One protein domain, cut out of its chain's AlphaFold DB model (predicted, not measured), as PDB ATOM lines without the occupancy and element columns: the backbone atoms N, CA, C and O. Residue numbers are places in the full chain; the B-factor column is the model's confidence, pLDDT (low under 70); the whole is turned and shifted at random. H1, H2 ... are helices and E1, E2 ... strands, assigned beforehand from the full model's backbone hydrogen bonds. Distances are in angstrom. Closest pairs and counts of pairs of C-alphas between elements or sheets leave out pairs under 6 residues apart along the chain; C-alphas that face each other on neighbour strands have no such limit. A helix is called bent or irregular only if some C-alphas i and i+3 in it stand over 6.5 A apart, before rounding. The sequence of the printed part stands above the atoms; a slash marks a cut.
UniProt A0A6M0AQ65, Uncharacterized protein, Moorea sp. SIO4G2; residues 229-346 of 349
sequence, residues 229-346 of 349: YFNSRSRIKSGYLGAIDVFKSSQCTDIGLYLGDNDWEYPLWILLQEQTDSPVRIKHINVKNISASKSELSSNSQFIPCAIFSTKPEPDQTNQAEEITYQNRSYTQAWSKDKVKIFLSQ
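AT A GLANCE: This is residues 229 to 346 of the 349 residues of an uncharacterized protein of Moorea sp. SIO4G2 (UniProt A0A6M0AQ65). One six-stranded sheet, curled like part of a barrel, makes the core: a folded sheet, bent back on itself so that E2, E1 and E3 face E5 and E4, with E6 as the hinge. The long helix H1 packs along E6 and E5, H2 is beside H1 and only grazes the sheet, and H3 is off the E2 edge, while residues 315 to 320 stick out as a loop. The printed part has 118 residues, in the order H1 E1 H2 E2 H3 E3 E4 E5 E6; the sheet is mixed, order E2 E1 E3 E6 E5 E4, and the class is mixed, helices and strands. It is compact, radius of gyration of the C-alphas 13.9 A, spanning 37 by 35 by 29 A.

IN THESE COORDINATES: Start with the sheet: E2 is residues 281 to 284, 10.5 A; E1 254 to 258, 13.2 A; E3 307 to 310, 9.8 A; E6 340 to 345, 17.0 A; E5 329 to 337, 23.7 A; E4 323 to 326, 10.1 A. Find C-alpha 231 at (170.750, 146.647, 162.768); from there H1 runs to residue 249, 26.9 A. H1 is irregular, C-alphas 232 and 235 being 9.0 A apart, with a kink of 50 degrees near residue 238. H2 is residues 265 to 275, 15.7 A, and H3 292 to 297, 9.1 A. E6 ends at C-alpha 345, (148.171, 154.070, 185.030).

HOW THE PARTS SIT: Look first at E1: it is parallel to E2 (N 257 and O 283, 2.8 A) and to E3 (N 258 and O 309, 2.8 A). E3 and E6 are antiparallel, with N 308 and O 343 at 2.8 A. E4, E5 and E6 form a meander, each strand the antiparallel neighbour of the one before, with hairpins E4 and E5, where N 324 and O 331 are 2.8 A apart, and E5 and E6, where N 342 and O 335 are 2.8 A apart. With E3 first, these make a Greek key, E3 being the antiparallel neighbour of E6. E1, H2, E2 is a strand-helix-strand unit, two parallel neighbours with a helix between; E2, H3, E3 is a split one, with E1 between its strands; both crossovers are right-handed. H1 is on the sheet at a height of 8.1 A, along E6 at 11 degrees on the local plane; its closest C-alphas to E5 are Gly 239 and Lys 337, 4.9 A. H1 touches H2 with residues 240 to 244 alone, at a steep tilt of 48 degrees, the same way; Ile 244 and Leu 272 have the closest C-alphas, 6.6 A. H3 is not on the sheet and is apart from H1 and H2. Every O i to N i+4 pair is within hydrogen-bond range in H2 and H3, and 10 of 15 are in H1.

THE WHOLE: The C-alphas of Asp 277 and Thr 318 are the farthest apart, 39.8 A. The printed part has no cut, and E3 to E4 is the long link. Residues 296 to 301 and 313 to 322 have pLDDT under 70.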
ATOM      1  N   TYR A 229     166.263 143.514 163.154       91.50
ATOM      2  CA  TYR A 229     165.338 144.658 163.217       91.50
ATOM      3  C   TYR A 229     165.982 145.951 163.730       91.50
ATOM      4  O   TYR A 229     165.558 147.048 163.353       91.50
ATOM      5  N   PHE A 230     167.005 145.829 164.575       92.25
ATOM      6  CA  PHE A 230     167.725 146.964 165.146       92.25
ATOM      7  C   PHE A 230     169.092 147.192 164.497       92.25
ATOM      8  O   PHE A 230     169.831 148.050 164.969       92.25
ATOM      9  N   ASN A 231     169.432 146.512 163.398       89.19
ATOM     10  CA  ASN A 231     170.750 146.647 162.768       89.19
ATOM     11  C   ASN A 231     171.055 148.104 162.354       89.19
ATOM     12  O   ASN A 231     172.128 148.639 162.628       89.19
ATOM     13  N   SER A 232     170.071 148.810 161.785       85.81
ATOM     14  CA  SER A 232     170.215 150.227 161.410       85.81
ATOM     15  C   SER A 232     170.128 151.202 162.595       85.81
ATOM     16  O   SER A 232     170.552 152.354 162.477       85.81
ATOM     17  N   ARG A 233     169.592 150.763 163.743       88.00
ATOM     18  CA  ARG A 233     169.376 151.577 164.953       88.00
ATOM     19  C   ARG A 233     169.722 150.789 166.225       88.00
ATOM     20  O   ARG A 233     168.900 150.658 167.127       88.00
ATOM     21  N   SER A 234     170.956 150.296 166.337       89.69
ATOM     22  CA  SER A 234     171.357 149.421 167.457       89.69
ATOM     23  C   SER A 234     171.198 150.079 168.833       89.69
ATOM     24  O   SER A 234     170.853 149.413 169.804       89.69
ATOM     25  N   ARG A 235     171.367 151.407 168.896       90.44
ATOM     26  CA  ARG A 235     171.267 152.212 170.125       90.44
ATOM     27  C   ARG A 235     169.908 152.147 170.824       90.44
ATOM     28  O   ARG A 235     169.877 152.303 172.031       90.44
ATOM     29  N   ILE A 236     168.805 151.933 170.101       91.94
ATOM     30  CA  ILE A 236     167.461 151.901 170.715       91.94
ATOM     31  C   ILE A 236     167.030 150.488 171.128       91.94
ATOM     32  O   ILE A 236     166.035 150.342 171.831       91.94
ATOM     33  N   LYS A 237     167.772 149.443 170.733       94.19
ATOM     34  CA  LYS A 237     167.416 148.033 170.978       94.19
ATOM     35  C   LYS A 237     167.158 147.752 172.460       94.19
ATOM     36  O   LYS A 237     166.147 147.149 172.805       94.19
ATOM     37  N   SER A 238     168.053 148.204 173.336       94.44
ATOM     38  CA  SER A 238     167.929 148.014 174.785       94.44
ATOM     39  C   SER A 238     166.750 148.773 175.392       94.44
ATOM     40  O   SER A 238     166.151 148.274 176.342       94.44
ATOM     41  N   GLY A 239     166.390 149.931 174.832       94.12
ATOM     42  CA  GLY A 239     165.173 150.664 175.180       94.12
ATOM     43  C   GLY A 239     163.903 149.863 174.874       94.12
ATOM     44  O   GLY A 239     163.000 149.772 175.697       94.12
ATOM     45  N   TYR A 240     163.852 149.222 173.704       95.25
ATOM     46  CA  TYR A 240     162.691 148.431 173.294       95.25
ATOM     47  C   TYR A 240     162.572 147.133 174.094       95.25
ATOM     48  O   TYR A 240     161.486 146.821 174.559       95.25
ATOM     49  N   LEU A 241     163.671 146.403 174.310       95.19
ATOM     50  CA  LEU A 241     163.641 145.178 175.120       95.19
ATOM     51  C   LEU A 241     163.232 145.464 176.573       95.19
ATOM     52  O   LEU A 241     162.351 144.792 177.096       95.19
ATOM     53  N   GLY A 242     163.783 146.517 177.185       94.75
ATOM     54  CA  GLY A 242     163.401 146.899 178.547       94.75
ATOM     55  C   GLY A 242     161.935 147.331 178.667       94.75
ATOM     56  O   GLY A 242     161.291 147.031 179.667       94.75
ATOM     57  N   ALA A 243     161.367 147.964 177.635       94.75
ATOM     58  CA  ALA A 243     159.936 148.259 177.595       94.75
ATOM     59  C   ALA A 243     159.074 146.985 177.642       94.75
ATOM     60  O   ALA A 243     158.083 146.947 178.369       94.75
ATOM     61  N   ILE A 244     159.468 145.932 176.919       94.62
ATOM     62  CA  ILE A 244     158.771 144.638 176.952       94.62
ATOM     63  C   ILE A 244     158.820 144.019 178.351       94.62
ATOM     64  O   ILE A 244     157.796 143.541 178.834       94.62
ATOM     65  N   ASP A 245     159.967 144.076 179.032       94.25
ATOM     66  CA  ASP A 245     160.105 143.566 180.404       94.25
ATOM     67  C   ASP A 245     159.159 144.291 181.383       94.25
ATOM     68  O   ASP A 245     158.525 143.670 182.245       94.25
ATOM     69  N   VAL A 246     158.986 145.608 181.214       93.44
ATOM     70  CA  VAL A 246     158.019 146.401 181.991       93.44
ATOM     71  C   VAL A 246     156.577 145.974 181.691       93.44
ATOM     72  O   VAL A 246     155.781 145.803 182.615       93.44
ATOM     73  N   PHE A 247     156.217 145.742 180.427       93.00
ATOM     74  CA  PHE A 247     154.867 145.279 180.079       93.00
ATOM     75  C   PHE A 247     154.563 143.879 180.620       93.00
ATOM     76  O   PHE A 247     153.461 143.644 181.117       93.00
ATOM     77  N   LYS A 248     155.547 142.974 180.611       92.00
ATOM     78  CA  LYS A 248     155.421 141.634 181.204       92.00
ATOM     79  C   LYS A 248     155.211 141.687 182.712       92.00
ATOM     80  O   LYS A 248     154.274 141.082 183.222       92.00
ATOM     81  N   SER A 249     156.073 142.421 183.418       91.12
ATOM     82  CA  SER A 249     156.015 142.537 184.883       91.12
ATOM     83  C   SER A 249     154.731 143.209 185.375       91.12
ATOM     84  O   SER A 249     154.215 142.848 186.429       91.12
ATOM     85  N   SER A 250     154.180 144.137 184.591       88.88
ATOM     86  CA  SER A 250     152.887 144.777 184.867       88.88
ATOM     87  C   SER A 250     151.672 143.993 184.354       88.88
ATOM     88  O   SER A 250     150.547 144.426 184.594       88.88
ATOM     89  N   GLN A 251     151.879 142.860 183.665       89.88
ATOM     90  CA  GLN A 251     150.836 142.068 182.995       89.88
ATOM     91  C   GLN A 251     149.924 142.923 182.094       89.88
ATOM     92  O   GLN A 251     148.710 142.729 182.032       89.88
ATOM     93  N   CYS A 252     150.513 143.903 181.409       90.12
ATOM     94  CA  CYS A 252     149.771 144.879 180.626       90.12
ATOM     95  C   CYS A 252     149.534 144.394 179.189       90.12
ATOM     96  O   CYS A 252     150.476 144.217 178.419       90.12
ATOM     97  N   THR A 253     148.265 144.219 178.816       90.50
ATOM     98  CA  THR A 253     147.845 143.771 177.477       90.50
ATOM     99  C   THR A 253     147.319 144.895 176.586       90.50
ATOM    100  O   THR A 253     147.262 144.718 175.375       90.50
ATOM    101  N   ASP A 254     146.969 146.053 177.147       92.56
ATOM    102  CA  ASP A 254     146.469 147.217 176.410       92.56
ATOM    103  C   ASP A 254     147.494 148.354 176.456       92.56
ATOM    104  O   ASP A 254     147.663 149.016 177.484       92.56
ATOM    105  N   ILE A 255     148.186 148.596 175.340       94.44
ATOM    106  CA  ILE A 255     149.311 149.538 175.278       94.44
ATOM    107  C   ILE A 255     148.983 150.720 174.363       94.44
ATOM    108  O   ILE A 255     148.724 150.573 173.166       94.44
ATOM    109  N   GLY A 256     149.018 151.923 174.931       93.62
ATOM    110  CA  GLY A 256     148.900 153.169 174.183       93.62
ATOM    111  C   GLY A 256     150.224 153.516 173.510       93.62
ATOM    112  O   GLY A 256     151.263 153.535 174.163       93.62
ATOM    113  N   LEU A 257     150.206 153.813 172.215       93.75
ATOM    114  CA  LEU A 257     151.377 154.256 171.464       93.75
ATOM    115  C   LEU A 257     151.374 155.782 171.359       93.75
ATOM    116  O   LEU A 257     150.438 156.370 170.814       93.75
ATOM    117  N   TYR A 258     152.427 156.419 171.867       91.81
ATOM    118  CA  TYR A 258     152.666 157.854 171.736       91.81
ATOM    119  C   TYR A 258     153.979 158.098 170.978       91.81
ATOM    120  O   TYR A 258     155.044 158.324 171.553       91.81
ATOM    121  N   LEU A 259     153.887 158.006 169.650       90.25
ATOM    122  CA  LEU A 259     155.017 157.968 168.716       90.25
ATOM    123  C   LEU A 259     155.049 159.209 167.811       90.25
ATOM    124  O   LEU A 259     154.007 159.793 167.509       90.25
ATOM    125  N   GLY A 260     156.240 159.629 167.396       83.88
ATOM    126  CA  GLY A 260     156.480 160.613 166.339       83.88
ATOM    127  C   GLY A 260     156.504 160.003 164.932       83.88
ATOM    128  O   GLY A 260     156.345 158.798 164.753       83.88
ATOM    129  N   ASP A 261     156.738 160.850 163.927       77.44
ATOM    130  CA  ASP A 261     156.530 160.532 162.502       77.44
ATOM    131  C   ASP A 261     157.424 159.398 161.944       77.44
ATOM    132  O   ASP A 261     157.050 158.733 160.984       77.44
ATOM    133  N   ASN A 262     158.624 159.179 162.502       79.38
ATOM    134  CA  ASN A 262     159.639 158.241 161.973       79.38
ATOM    135  C   ASN A 262     160.197 157.294 163.057       79.38
ATOM    136  O   ASN A 262     161.398 156.959 163.091       79.38
ATOM    137  N   ASP A 263     159.320 156.916 163.984       88.69
ATOM    138  CA  ASP A 263     159.636 156.033 165.102       88.69
ATOM    139  C   ASP A 263     159.571 154.549 164.716       88.69
ATOM    140  O   ASP A 263     158.986 154.149 163.711       88.69
ATOM    141  N   TRP A 264     160.259 153.711 165.496       91.12
ATOM    142  CA  TRP A 264     160.541 152.311 165.157       91.12
ATOM    143  C   TRP A 264     159.408 151.374 165.604       91.12
ATOM    144  O   TRP A 264     159.615 150.439 166.370       91.12
ATOM    145  N   GLU A 265     158.192 151.644 165.131       93.94
ATOM    146  CA  GLU A 265     156.973 150.976 165.598       93.94
ATOM    147  C   GLU A 265     156.939 149.473 165.278       93.94
ATOM    148  O   GLU A 265     156.660 148.660 166.153       93.94
ATOM    149  N   TYR A 266     157.253 149.073 164.043       93.69
ATOM    150  CA  TYR A 266     157.086 147.678 163.619       93.69
ATOM    151  C   TYR A 266     157.868 146.664 164.488       93.69
ATOM    152  O   TYR A 266     157.289 145.654 164.886       93.69
ATOM    153  N   PRO A 267     159.139 146.906 164.871       94.19
ATOM    154  CA  PRO A 267     159.833 146.014 165.803       94.19
ATOM    155  C   PRO A 267     159.180 145.896 167.180       94.19
ATOM    156  O   PRO A 267     159.276 144.831 167.778       94.19
ATOM    157  N   LEU A 268     158.482 146.928 167.671       94.44
ATOM    158  CA  LEU A 268     157.701 146.816 168.905       94.44
ATOM    159  C   LEU A 268     156.580 145.781 168.760       94.44
ATOM    160  O   LEU A 268     156.391 144.975 169.664       94.44
ATOM    161  N   TRP A 269     155.878 145.759 167.621       93.88
ATOM    162  CA  TRP A 269     154.792 144.802 167.369       93.88
ATOM    163  C   TRP A 269     155.301 143.364 167.431       93.88
ATOM    164  O   TRP A 269     154.703 142.518 168.092       93.88
ATOM    165  N   ILE A 270     156.433 143.103 166.770       93.44
ATOM    166  CA  ILE A 270     157.040 141.772 166.743       93.44
ATOM    167  C   ILE A 270     157.544 141.370 168.128       93.44
ATOM    168  O   ILE A 270     157.303 140.248 168.559       93.44
ATOM    169  N   LEU A 271     158.198 142.285 168.848       94.12
ATOM    170  CA  LEU A 271     158.685 142.019 170.198       94.12
ATOM    171  C   LEU A 271     157.549 141.717 171.180       94.12
ATOM    172  O   LEU A 271     157.685 140.801 171.982       94.12
ATOM    173  N   LEU A 272     156.435 142.451 171.105       93.25
ATOM    174  CA  LEU A 272     155.242 142.152 171.897       93.25
ATOM    175  C   LEU A 272     154.716 140.760 171.536       93.25
ATOM    176  O   LEU A 272     154.615 139.908 172.407       93.25
ATOM    177  N   GLN A 273     154.497 140.483 170.249       90.75
ATOM    178  CA  GLN A 273     153.968 139.197 169.793       90.75
ATOM    179  C   GLN A 273     154.838 137.990 170.185       90.75
ATOM    180  O   GLN A 273     154.302 136.952 170.555       90.75
ATOM    181  N   GLU A 274     156.163 138.095 170.065       88.62
ATOM    182  CA  GLU A 274     157.083 136.977 170.319       88.62
ATOM    183  C   GLU A 274     157.376 136.776 171.809       88.62
ATOM    184  O   GLU A 274     157.786 135.686 172.206       88.62
ATOM    185  N   GLN A 275     157.221 137.815 172.634       85.12
ATOM    186  CA  GLN A 275     157.679 137.766 174.018       85.12
ATOM    187  C   GLN A 275     156.550 137.794 175.045       85.12
ATOM    188  O   GLN A 275     156.818 137.399 176.174       85.12
ATOM    189  N   THR A 276     155.328 138.218 174.727       84.00
ATOM    190  CA  THR A 276     154.210 138.193 175.687       84.00
ATOM    191  C   THR A 276     153.321 136.966 175.501       84.00
ATOM    192  O   THR A 276     152.935 136.655 174.380       84.00
ATOM    193  N   ASP A 277     152.916 136.328 176.603       82.75
ATOM    194  CA  ASP A 277     152.084 135.111 176.572       82.75
ATOM    195  C   ASP A 277     150.616 135.372 176.185       82.75
ATOM    196  O   ASP A 277     149.875 134.451 175.849       82.75
ATOM    197  N   SER A 278     150.170 136.628 176.258       83.06
ATOM    198  CA  SER A 278     148.795 137.044 175.970       83.06
ATOM    199  C   SER A 278     148.738 137.961 174.749       83.06
ATOM    200  O   SER A 278     149.666 138.741 174.536       83.06
ATOM    201  N   PRO A 279     147.649 137.926 173.959       87.00
ATOM    202  CA  PRO A 279     147.477 138.844 172.841       87.00
ATOM    203  C   PRO A 279     147.437 140.292 173.343       87.00
ATOM    204  O   PRO A 279     146.570 140.667 174.132       87.00
ATOM    205  N   VAL A 280     148.378 141.105 172.864       91.06
ATOM    206  CA  VAL A 280     148.482 142.529 173.199       91.06
ATOM    207  C   VAL A 280     147.718 143.355 172.171       91.06
ATOM    208  O   VAL A 280     147.877 143.171 170.963       91.06
ATOM    209  N   ARG A 281     146.909 144.303 172.642       91.31
ATOM    210  CA  ARG A 281     146.285 145.331 171.808       91.31
ATOM    211  C   ARG A 281     147.089 146.615 171.916       91.31
ATOM    212  O   ARG A 281     147.376 147.104 173.006       91.31
ATOM    213  N   ILE A 282     147.403 147.187 170.765       92.19
ATOM    214  CA  ILE A 282     148.119 148.453 170.653       92.19
ATOM    215  C   ILE A 282     147.250 149.468 169.919       92.19
ATOM    216  O   ILE A 282     146.588 149.131 168.935       92.19
ATOM    217  N   LYS A 283     147.228 150.714 170.396       91.00
ATOM    218  CA  LYS A 283     146.500 151.807 169.737       91.00
ATOM    219  C   LYS A 283     147.270 153.113 169.865       91.00
ATOM    220  O   LYS A 283     147.747 153.446 170.945       91.00
ATOM    221  N   HIS A 284     147.351 153.875 168.775       90.81
ATOM    222  CA  HIS A 284     147.875 155.242 168.804       90.81
ATOM    223  C   HIS A 284     146.959 156.142 169.641       90.81
ATOM    224  O   HIS A 284     145.752 156.214 169.398       90.81
ATOM    225  N   ILE A 285     147.536 156.830 170.625       88.88
ATOM    226  CA  ILE A 285     146.829 157.746 171.526       88.88
ATOM    227  C   ILE A 285     147.308 159.185 171.325       88.88
ATOM    228  O   ILE A 285     148.397 159.421 170.804       88.88
ATOM    229  N   ASN A 286     146.500 160.159 171.760       87.50
ATOM    230  CA  ASN A 286     146.823 161.589 171.663       87.50
ATOM    231  C   ASN A 286     147.256 162.011 170.243       87.50
ATOM    232  O   ASN A 286     148.179 162.811 170.064       87.50
ATOM    233  N   VAL A 287     146.595 161.446 169.227       86.69
ATOM    234  CA  VAL A 287     146.787 161.801 167.817       86.69
ATOM    235  C   VAL A 287     146.212 163.199 167.600       86.69
ATOM    236  O   VAL A 287     145.037 163.426 167.866       86.69
ATOM    237  N   LYS A 288     147.050 164.141 167.154       84.56
ATOM    238  CA  LYS A 288     146.679 165.561 166.994       84.56
ATOM    239  C   LYS A 288     146.521 166.008 165.536       84.56
ATOM    240  O   LYS A 288     146.121 167.140 165.294       84.56
ATOM    241  N   ASN A 289     146.897 165.171 164.571       83.56
ATOM    242  CA  ASN A 289     146.794 165.498 163.147       83.56
ATOM    243  C   ASN A 289     145.421 165.073 162.587       83.56
ATOM    244  O   ASN A 289     144.565 164.569 163.310       83.56
ATOM    245  N   ILE A 290     145.214 165.257 161.281       84.00
ATOM    246  CA  ILE A 290     143.932 164.993 160.609       84.00
ATOM    247  C   ILE A 290     143.423 163.544 160.768       84.00
ATOM    248  O   ILE A 290     142.216 163.299 160.712       84.00
ATOM    249  N   SER A 291     144.316 162.581 161.039       85.31
ATOM    250  CA  SER A 291     143.934 161.184 161.276       85.31
ATOM    251  C   SER A 291     143.352 160.919 162.663       85.31
ATOM    252  O   SER A 291     142.842 159.821 162.890       85.31
ATOM    253  N   ALA A 292     143.312 161.919 163.553       85.44
ATOM    254  CA  ALA A 292     142.595 161.845 164.827       85.44
ATOM    255  C   ALA A 292     141.131 161.411 164.635       85.44
ATOM    256  O   ALA A 292     140.653 160.539 165.361       85.44
ATOM    257  N   SER A 293     140.477 161.905 163.575       83.44
ATOM    258  CA  SER A 293     139.113 161.515 163.185       83.44
ATOM    259  C   SER A 293     138.940 159.993 163.054       83.44
ATOM    260  O   SER A 293     137.931 159.431 163.471       83.44
ATOM    261  N   LYS A 294     139.949 159.281 162.539       82.19
ATOM    262  CA  LYS A 294     139.904 157.819 162.370       82.19
ATOM    263  C   LYS A 294     140.145 157.062 163.679       82.19
ATOM    264  O   LYS A 294     139.708 155.921 163.802       82.19
ATOM    265  N   SER A 295     140.799 157.685 164.663       73.44
ATOM    266  CA  SER A 295     140.990 157.098 165.999       73.44
ATOM    267  C   SER A 295     139.681 157.032 166.798       73.44
ATOM    268  O   SER A 295     139.485 156.100 167.587       73.44
ATOM    269  N   GLU A 296     138.774 157.983 166.555       64.00
ATOM    270  CA  GLU A 296     137.462 158.099 167.207       64.00
ATOM    271  C   GLU A 296     136.401 157.182 166.578       64.00
ATOM    272  O   GLU A 296     135.584 156.604 167.289       64.00
ATOM    273  N   LEU A 297     136.459 156.981 165.256       62.66
ATOM    274  CA  LEU A 297     135.524 156.138 164.493       62.66
ATOM    275  C   LEU A 297     135.729 154.621 164.672       62.66
ATOM    276  O   LEU A 297     134.871 153.839 164.264       62.66
ATOM    277  N   SER A 298     136.848 154.171 165.252       59.97
ATOM    278  CA  SER A 298     137.085 152.736 165.458       59.97
ATOM    279  C   SER A 298     136.087 152.169 166.476       59.97
ATOM    280  O   SER A 298     136.074 152.620 167.621       59.97
ATOM    281  N   SER A 299     135.336 151.129 166.106       51.69
ATOM    282  CA  SER A 299     134.288 150.449 166.897       51.69
ATOM    283  C   SER A 299     134.726 149.891 168.268       51.69
ATOM    284  O   SER A 299     133.906 149.363 169.010       51.69
ATOM    285  N   ASN A 300     136.008 150.027 168.624       53.72
ATOM    286  CA  ASN A 300     136.587 149.730 169.934       53.72
ATOM    287  C   ASN A 300     136.698 151.013 170.776       53.72
ATOM    288  O   ASN A 300     137.795 151.446 171.137       53.72
ATOM    289  N   SER A 301     135.562 151.646 171.072       55.28
ATOM    290  CA  SER A 301     135.483 152.883 171.867       55.28
ATOM    291  C   SER A 301     135.926 152.712 173.331       55.28
ATOM    292  O   SER A 301     136.197 153.698 174.008       55.28
ATOM    293  N   GLN A 302     136.077 151.473 173.808       72.62
ATOM    294  CA  GLN A 302     136.592 151.139 175.141       72.62
ATOM    295  C   GLN A 302     138.045 150.641 175.083       72.62
ATOM    296  O   GLN A 302     138.357 149.531 175.513       72.62
ATOM    297  N   PHE A 303     138.950 151.445 174.520       85.81
ATOM    298  CA  PHE A 303     140.387 151.208 174.663       85.81
ATOM    299  C   PHE A 303     140.926 152.064 175.805       85.81
ATOM    300  O   PHE A 303     141.021 153.282 175.670       85.81
ATOM    301  N   ILE A 304     141.281 151.425 176.919       89.12
ATOM    302  CA  ILE A 304     141.913 152.095 178.051       89.12
ATOM    303  C   ILE A 304     143.255 151.414 178.304       89.12
ATOM    304  O   ILE A 304     143.263 150.292 178.810       89.12
ATOM    305  N   PRO A 305     144.375 152.051 177.934       92.12
ATOM    306  CA  PRO A 305     145.670 151.422 178.091       92.12
ATOM    307  C   PRO A 305     146.008 151.239 179.573       92.12
ATOM    308  O   PRO A 305     145.701 152.086 180.404       92.12
ATOM    309  N   CYS A 306     146.670 150.142 179.921       92.88
ATOM    310  CA  CYS A 306     147.316 149.996 181.228       92.88
ATOM    311  C   CYS A 306     148.685 150.689 181.250       92.88
ATOM    312  O   CYS A 306     149.133 151.142 182.309       92.88
ATOM    313  N   ALA A 307     149.317 150.817 180.080       94.38
ATOM    314  CA  ALA A 307     150.607 151.459 179.908       94.38
ATOM    315  C   ALA A 307     150.697 152.242 178.593       94.38
ATOM    316  O   ALA A 307     150.028 151.922 177.610       94.38
ATOM    317  N   ILE A 308     151.568 153.246 178.557       94.62
ATOM    318  CA  ILE A 308     151.860 154.046 177.366       94.62
ATOM    319  C   ILE A 308     153.329 153.866 176.997       94.62
ATOM    320  O   ILE A 308     154.213 154.141 177.807       94.62
ATOM    321  N   PHE A 309     153.573 153.441 175.760       95.19
ATOM    322  CA  PHE A 309     154.885 153.435 175.126       95.19
ATOM    323  C   PHE A 309     155.117 154.774 174.422       95.19
ATOM    324  O   PHE A 309     154.349 155.145 173.530       95.19
ATOM    325  N   SER A 310     156.180 155.488 174.788       93.12
ATOM    326  CA  SER A 310     156.518 156.785 174.200       93.12
ATOM    327  C   SER A 310     157.959 156.836 173.706       93.12
ATOM    328  O   SER A 310     158.890 156.432 174.404       93.12
ATOM    329  N   THR A 311     158.135 157.393 172.509       89.62
ATOM    330  CA  THR A 311     159.442 157.737 171.915       89.62
ATOM    331  C   THR A 311     159.548 159.207 171.529       89.62
ATOM    332  O   THR A 311     160.618 159.659 171.110       89.62
ATOM    333  N   LYS A 312     158.464 159.982 171.690       79.69
ATOM    334  CA  LYS A 312     158.509 161.425 171.460       79.69
ATOM    335  C   LYS A 312     159.431 162.094 172.487       79.69
ATOM    336  O   LYS A 312     159.323 161.793 173.679       79.69
ATOM    337  N   PRO A 313     160.306 163.024 172.060       60.78
ATOM    338  CA  PRO A 313     160.935 163.941 172.998       60.78
ATOM    339  C   PRO A 313     159.848 164.759 173.710       60.78
ATOM    340  O   PRO A 313     158.775 164.985 173.147       60.78
ATOM    341  N   GLU A 314     160.120 165.138 174.959       49.22
ATOM    342  CA  GLU A 314     159.205 165.917 175.803       49.22
ATOM    343  C   GLU A 314     158.630 167.112 175.024       49.22
ATOM    344  O   GLU A 314     159.385 167.802 174.331       49.22
ATOM    345  N   PRO A 315     157.306 167.337 175.071       42.12
ATOM    346  CA  PRO A 315     156.734 168.534 174.491       42.12
ATOM    347  C   PRO A 315     157.229 169.739 175.295       42.12
ATOM    348  O   PRO A 315     156.966 169.825 176.488       42.12
ATOM    349  N   ASP A 316     157.915 170.644 174.602       39.91
ATOM    350  CA  ASP A 316     158.285 171.993 175.026       39.91
ATOM    351  C   ASP A 316     159.272 172.122 176.201       39.91
ATOM    352  O   ASP A 316     159.239 171.422 177.206       39.91
ATOM    353  N   GLN A 317     160.186 173.089 176.075       36.81
ATOM    354  CA  GLN A 317     161.213 173.457 177.063       36.81
ATOM    355  C   GLN A 317     160.640 174.094 178.346       36.81
ATOM    356  O   GLN A 317     161.301 174.891 179.007       36.81
ATOM    357  N   THR A 318     159.418 173.746 178.726       37.25
ATOM    358  CA  THR A 318     158.741 174.255 179.912       37.25
ATOM    359  C   THR A 318     157.961 173.119 180.568       37.25
ATOM    360  O   THR A 318     156.800 172.890 180.252       37.25
ATOM    361  N   ASN A 319     158.630 172.476 181.530       37.44
ATOM    362  CA  ASN A 319     158.097 171.632 182.608       37.44
ATOM    363  C   ASN A 319     157.750 170.160 182.288       37.44
ATOM    364  O   ASN A 319     156.717 169.843 181.712       37.44
ATOM    365  N   GLN A 320     158.598 169.261 182.805       48.41
ATOM    366  CA  GLN A 320     158.229 168.043 183.552       48.41
ATOM    367  C   GLN A 320     156.943 167.301 183.136       48.41
ATOM    368  O   GLN A 320     156.039 167.122 183.950       48.41
ATOM    369  N   ALA A 321     156.871 166.737 181.934       52.59
ATOM    370  CA  ALA A 321     155.891 165.675 181.707       52.59
ATOM    371  C   ALA A 321     156.423 164.340 182.272       52.59
ATOM    372  O   ALA A 321     156.730 163.408 181.529       52.59
ATOM    373  N   GLU A 322     156.518 164.246 183.605       68.31
ATOM    374  CA  GLU A 322     156.541 162.959 184.327       68.31
ATOM    375  C   GLU A 322     155.211 162.207 184.158       68.31
ATOM    376  O   GLU A 322     155.079 161.064 184.584       68.31
ATOM    377  N   GLU A 323     154.230 162.834 183.506       81.56
ATOM    378  CA  GLU A 323     152.868 162.361 183.397       81.56
ATOM    379  C   GLU A 323     152.289 162.598 181.991       81.56
ATOM    380  O   GLU A 323     152.493 163.646 181.378       81.56
ATOM    381  N   ILE A 324     151.560 161.612 181.465       86.88
ATOM    382  CA  ILE A 324     150.773 161.712 180.230       86.88
ATOM    383  C   ILE A 324     149.305 161.516 180.587       86.88
ATOM    384  O   ILE A 324     148.951 160.545 181.251       86.88
ATOM    385  N   THR A 325     148.431 162.391 180.094       86.44
ATOM    386  CA  THR A 325     146.981 162.244 180.264       86.44
ATOM    387  C   THR A 325     146.338 161.637 179.012       86.44
ATOM    388  O   THR A 325     146.644 162.035 177.885       86.44
ATOM    389  N   TYR A 326     145.424 160.683 179.201       86.31
ATOM    390  CA  TYR A 326     144.577 160.107 178.151       86.31
ATOM    391  C   TYR A 326     143.185 159.791 178.715       86.31
ATOM    392  O   TYR A 326     143.079 159.109 179.731       86.31
ATOM    393  N   GLN A 327     142.118 160.296 178.079       83.44
ATOM    394  CA  GLN A 327     140.715 160.110 178.507       83.44
ATOM    395  C   GLN A 327     140.482 160.382 180.014       83.44
ATOM    396  O   GLN A 327     139.905 159.561 180.724       83.44
ATOM    397  N   ASN A 328     140.966 161.525 180.518       83.19
ATOM    398  CA  ASN A 328     140.901 161.928 181.937       83.19
ATOM    399  C   ASN A 328     141.599 160.974 182.927       83.19
ATOM    400  O   ASN A 328     141.359 161.050 184.133       83.19
ATOM    401  N   ARG A 329     142.468 160.077 182.443       87.50
ATOM    402  CA  ARG A 329     143.367 159.267 183.270       87.50
ATOM    403  C   ARG A 329     144.794 159.742 183.111       87.50
ATOM    404  O   ARG A 329     145.212 160.100 182.011       87.50
ATOM    405  N   SER A 330     145.519 159.680 184.213       88.56
ATOM    406  CA  SER A 330     146.899 160.112 184.305       88.56
ATOM    407  C   SER A 330     147.838 158.919 184.403       88.56
ATOM    408  O   SER A 330     147.574 157.963 185.139       88.56
ATOM    409  N   TYR A 331     148.917 158.973 183.629       91.25
ATOM    410  CA  TYR A 331     149.917 157.922 183.533       91.25
ATOM    411  C   TYR A 331     151.264 158.506 183.902       91.25
ATOM    412  O   TYR A 331     151.767 159.360 183.178       91.25
ATOM    413  N   THR A 332     151.867 158.033 184.985       91.12
ATOM    414  CA  THR A 332     153.171 158.520 185.447       91.12
ATOM    415  C   THR A 332     154.306 157.692 184.868       91.12
ATOM    416  O   THR A 332     154.165 156.481 184.674       91.12
ATOM    417  N   GLN A 333     155.442 158.333 184.605       91.81
ATOM    418  CA  GLN A 333     156.631 157.692 184.065       91.81
ATOM    419  C   GLN A 333     157.141 156.645 185.058       91.81
ATOM    420  O   GLN A 333     157.588 156.971 186.153       91.81
ATOM    421  N   ALA A 334     157.090 155.378 184.662       90.75
ATOM    422  CA  ALA A 334     157.573 154.262 185.466       90.75
ATOM    423  C   ALA A 334     158.990 153.835 185.060       90.75
ATOM    424  O   ALA A 334     159.729 153.276 185.867       90.75
ATOM    425  N   TRP A 335     159.370 154.069 183.800       93.38
ATOM    426  CA  TRP A 335     160.647 153.604 183.263       93.38
ATOM    427  C   TRP A 335     161.105 154.421 182.051       93.38
ATOM    428  O   TRP A 335     160.281 154.898 181.268       93.38
ATOM    429  N   SER A 336     162.421 154.551 181.854       92.31
ATOM    430  CA  SER A 336     162.992 155.183 180.659       92.31
ATOM    431  C   SER A 336     164.385 154.658 180.315       92.31
ATOM    432  O   SER A 336     165.224 154.526 181.208       92.31
ATOM    433  N   LYS A 337     164.668 154.444 179.025       91.62
ATOM    434  CA  LYS A 337     166.002 154.109 178.506       91.62
ATOM    435  C   LYS A 337     166.094 154.364 176.998       91.62
ATOM    436  O   LYS A 337     165.143 154.103 176.274       91.62
ATOM    437  N   ASP A 338     167.239 154.841 176.503       85.25
ATOM    438  CA  ASP A 338     167.539 154.983 175.062       85.25
ATOM    439  C   ASP A 338     166.443 155.696 174.235       85.25
ATOM    440  O   ASP A 338     166.132 155.295 173.112       85.25
ATOM    441  N   LYS A 339     165.871 156.777 174.789       84.50
ATOM    442  CA  LYS A 339     164.732 157.560 174.247       84.50
ATOM    443  C   LYS A 339     163.368 156.862 174.265       84.50
ATOM    444  O   LYS A 339     162.400 157.438 173.783       84.50
ATOM    445  N   VAL A 340     163.276 155.667 174.832       91.50
ATOM    446  CA  VAL A 340     162.009 154.997 175.134       91.50
ATOM    447  C   VAL A 340     161.602 155.345 176.561       91.50
ATOM    448  O   VAL A 340     162.426 155.292 177.474       91.50
ATOM    449  N   LYS A 341     160.332 155.696 176.756       92.69
ATOM    450  CA  LYS A 341     159.718 155.957 178.061       92.69
ATOM    451  C   LYS A 341     158.431 155.151 178.192       92.69
ATOM    452  O   LYS A 341     157.648 155.098 177.244       92.69
ATOM    453  N   ILE A 342     158.209 154.564 179.365       94.19
ATOM    454  CA  ILE A 342     156.979 153.849 179.710       94.19
ATOM    455  C   ILE A 342     156.257 154.583 180.832       94.19
ATOM    456  O   ILE A 342     156.859 154.903 181.859       94.19
ATOM    457  N   PHE A 343     154.959 154.797 180.642       93.62
ATOM    458  CA  PHE A 343     154.077 155.395 181.638       93.62
ATOM    459  C   PHE A 343     153.010 154.381 182.045       93.62
ATOM    460  O   PHE A 343     152.447 153.716 181.178       93.62
ATOM    461  N   LEU A 344     152.730 154.251 183.340       92.44
ATOM    462  CA  LEU A 344     151.742 153.308 183.878       92.44
ATOM    463  C   LEU A 344     150.558 154.066 184.478       92.44
ATOM    464  O   LEU A 344     150.735 155.141 185.049       92.44
ATOM    465  N   SER A 345     149.353 153.500 184.371       88.62
ATOM    466  CA  SER A 345     148.171 154.070 185.030       88.62
ATOM    467  C   SER A 345     148.349 154.018 186.545       88.62
ATOM    468  O   SER A 345     148.622 152.952 187.101       88.62
ATOM    469  N   GLN A 346     148.103 155.131 187.237       72.38
ATOM    470  CA  GLN A 346     147.951 155.089 188.691       72.38
ATOM    471  C   GLN A 346     146.715 154.241 189.029       72.38
ATOM    472  O   GLN A 346     145.620 154.491 188.515       72.38
TER     473      GLN A 346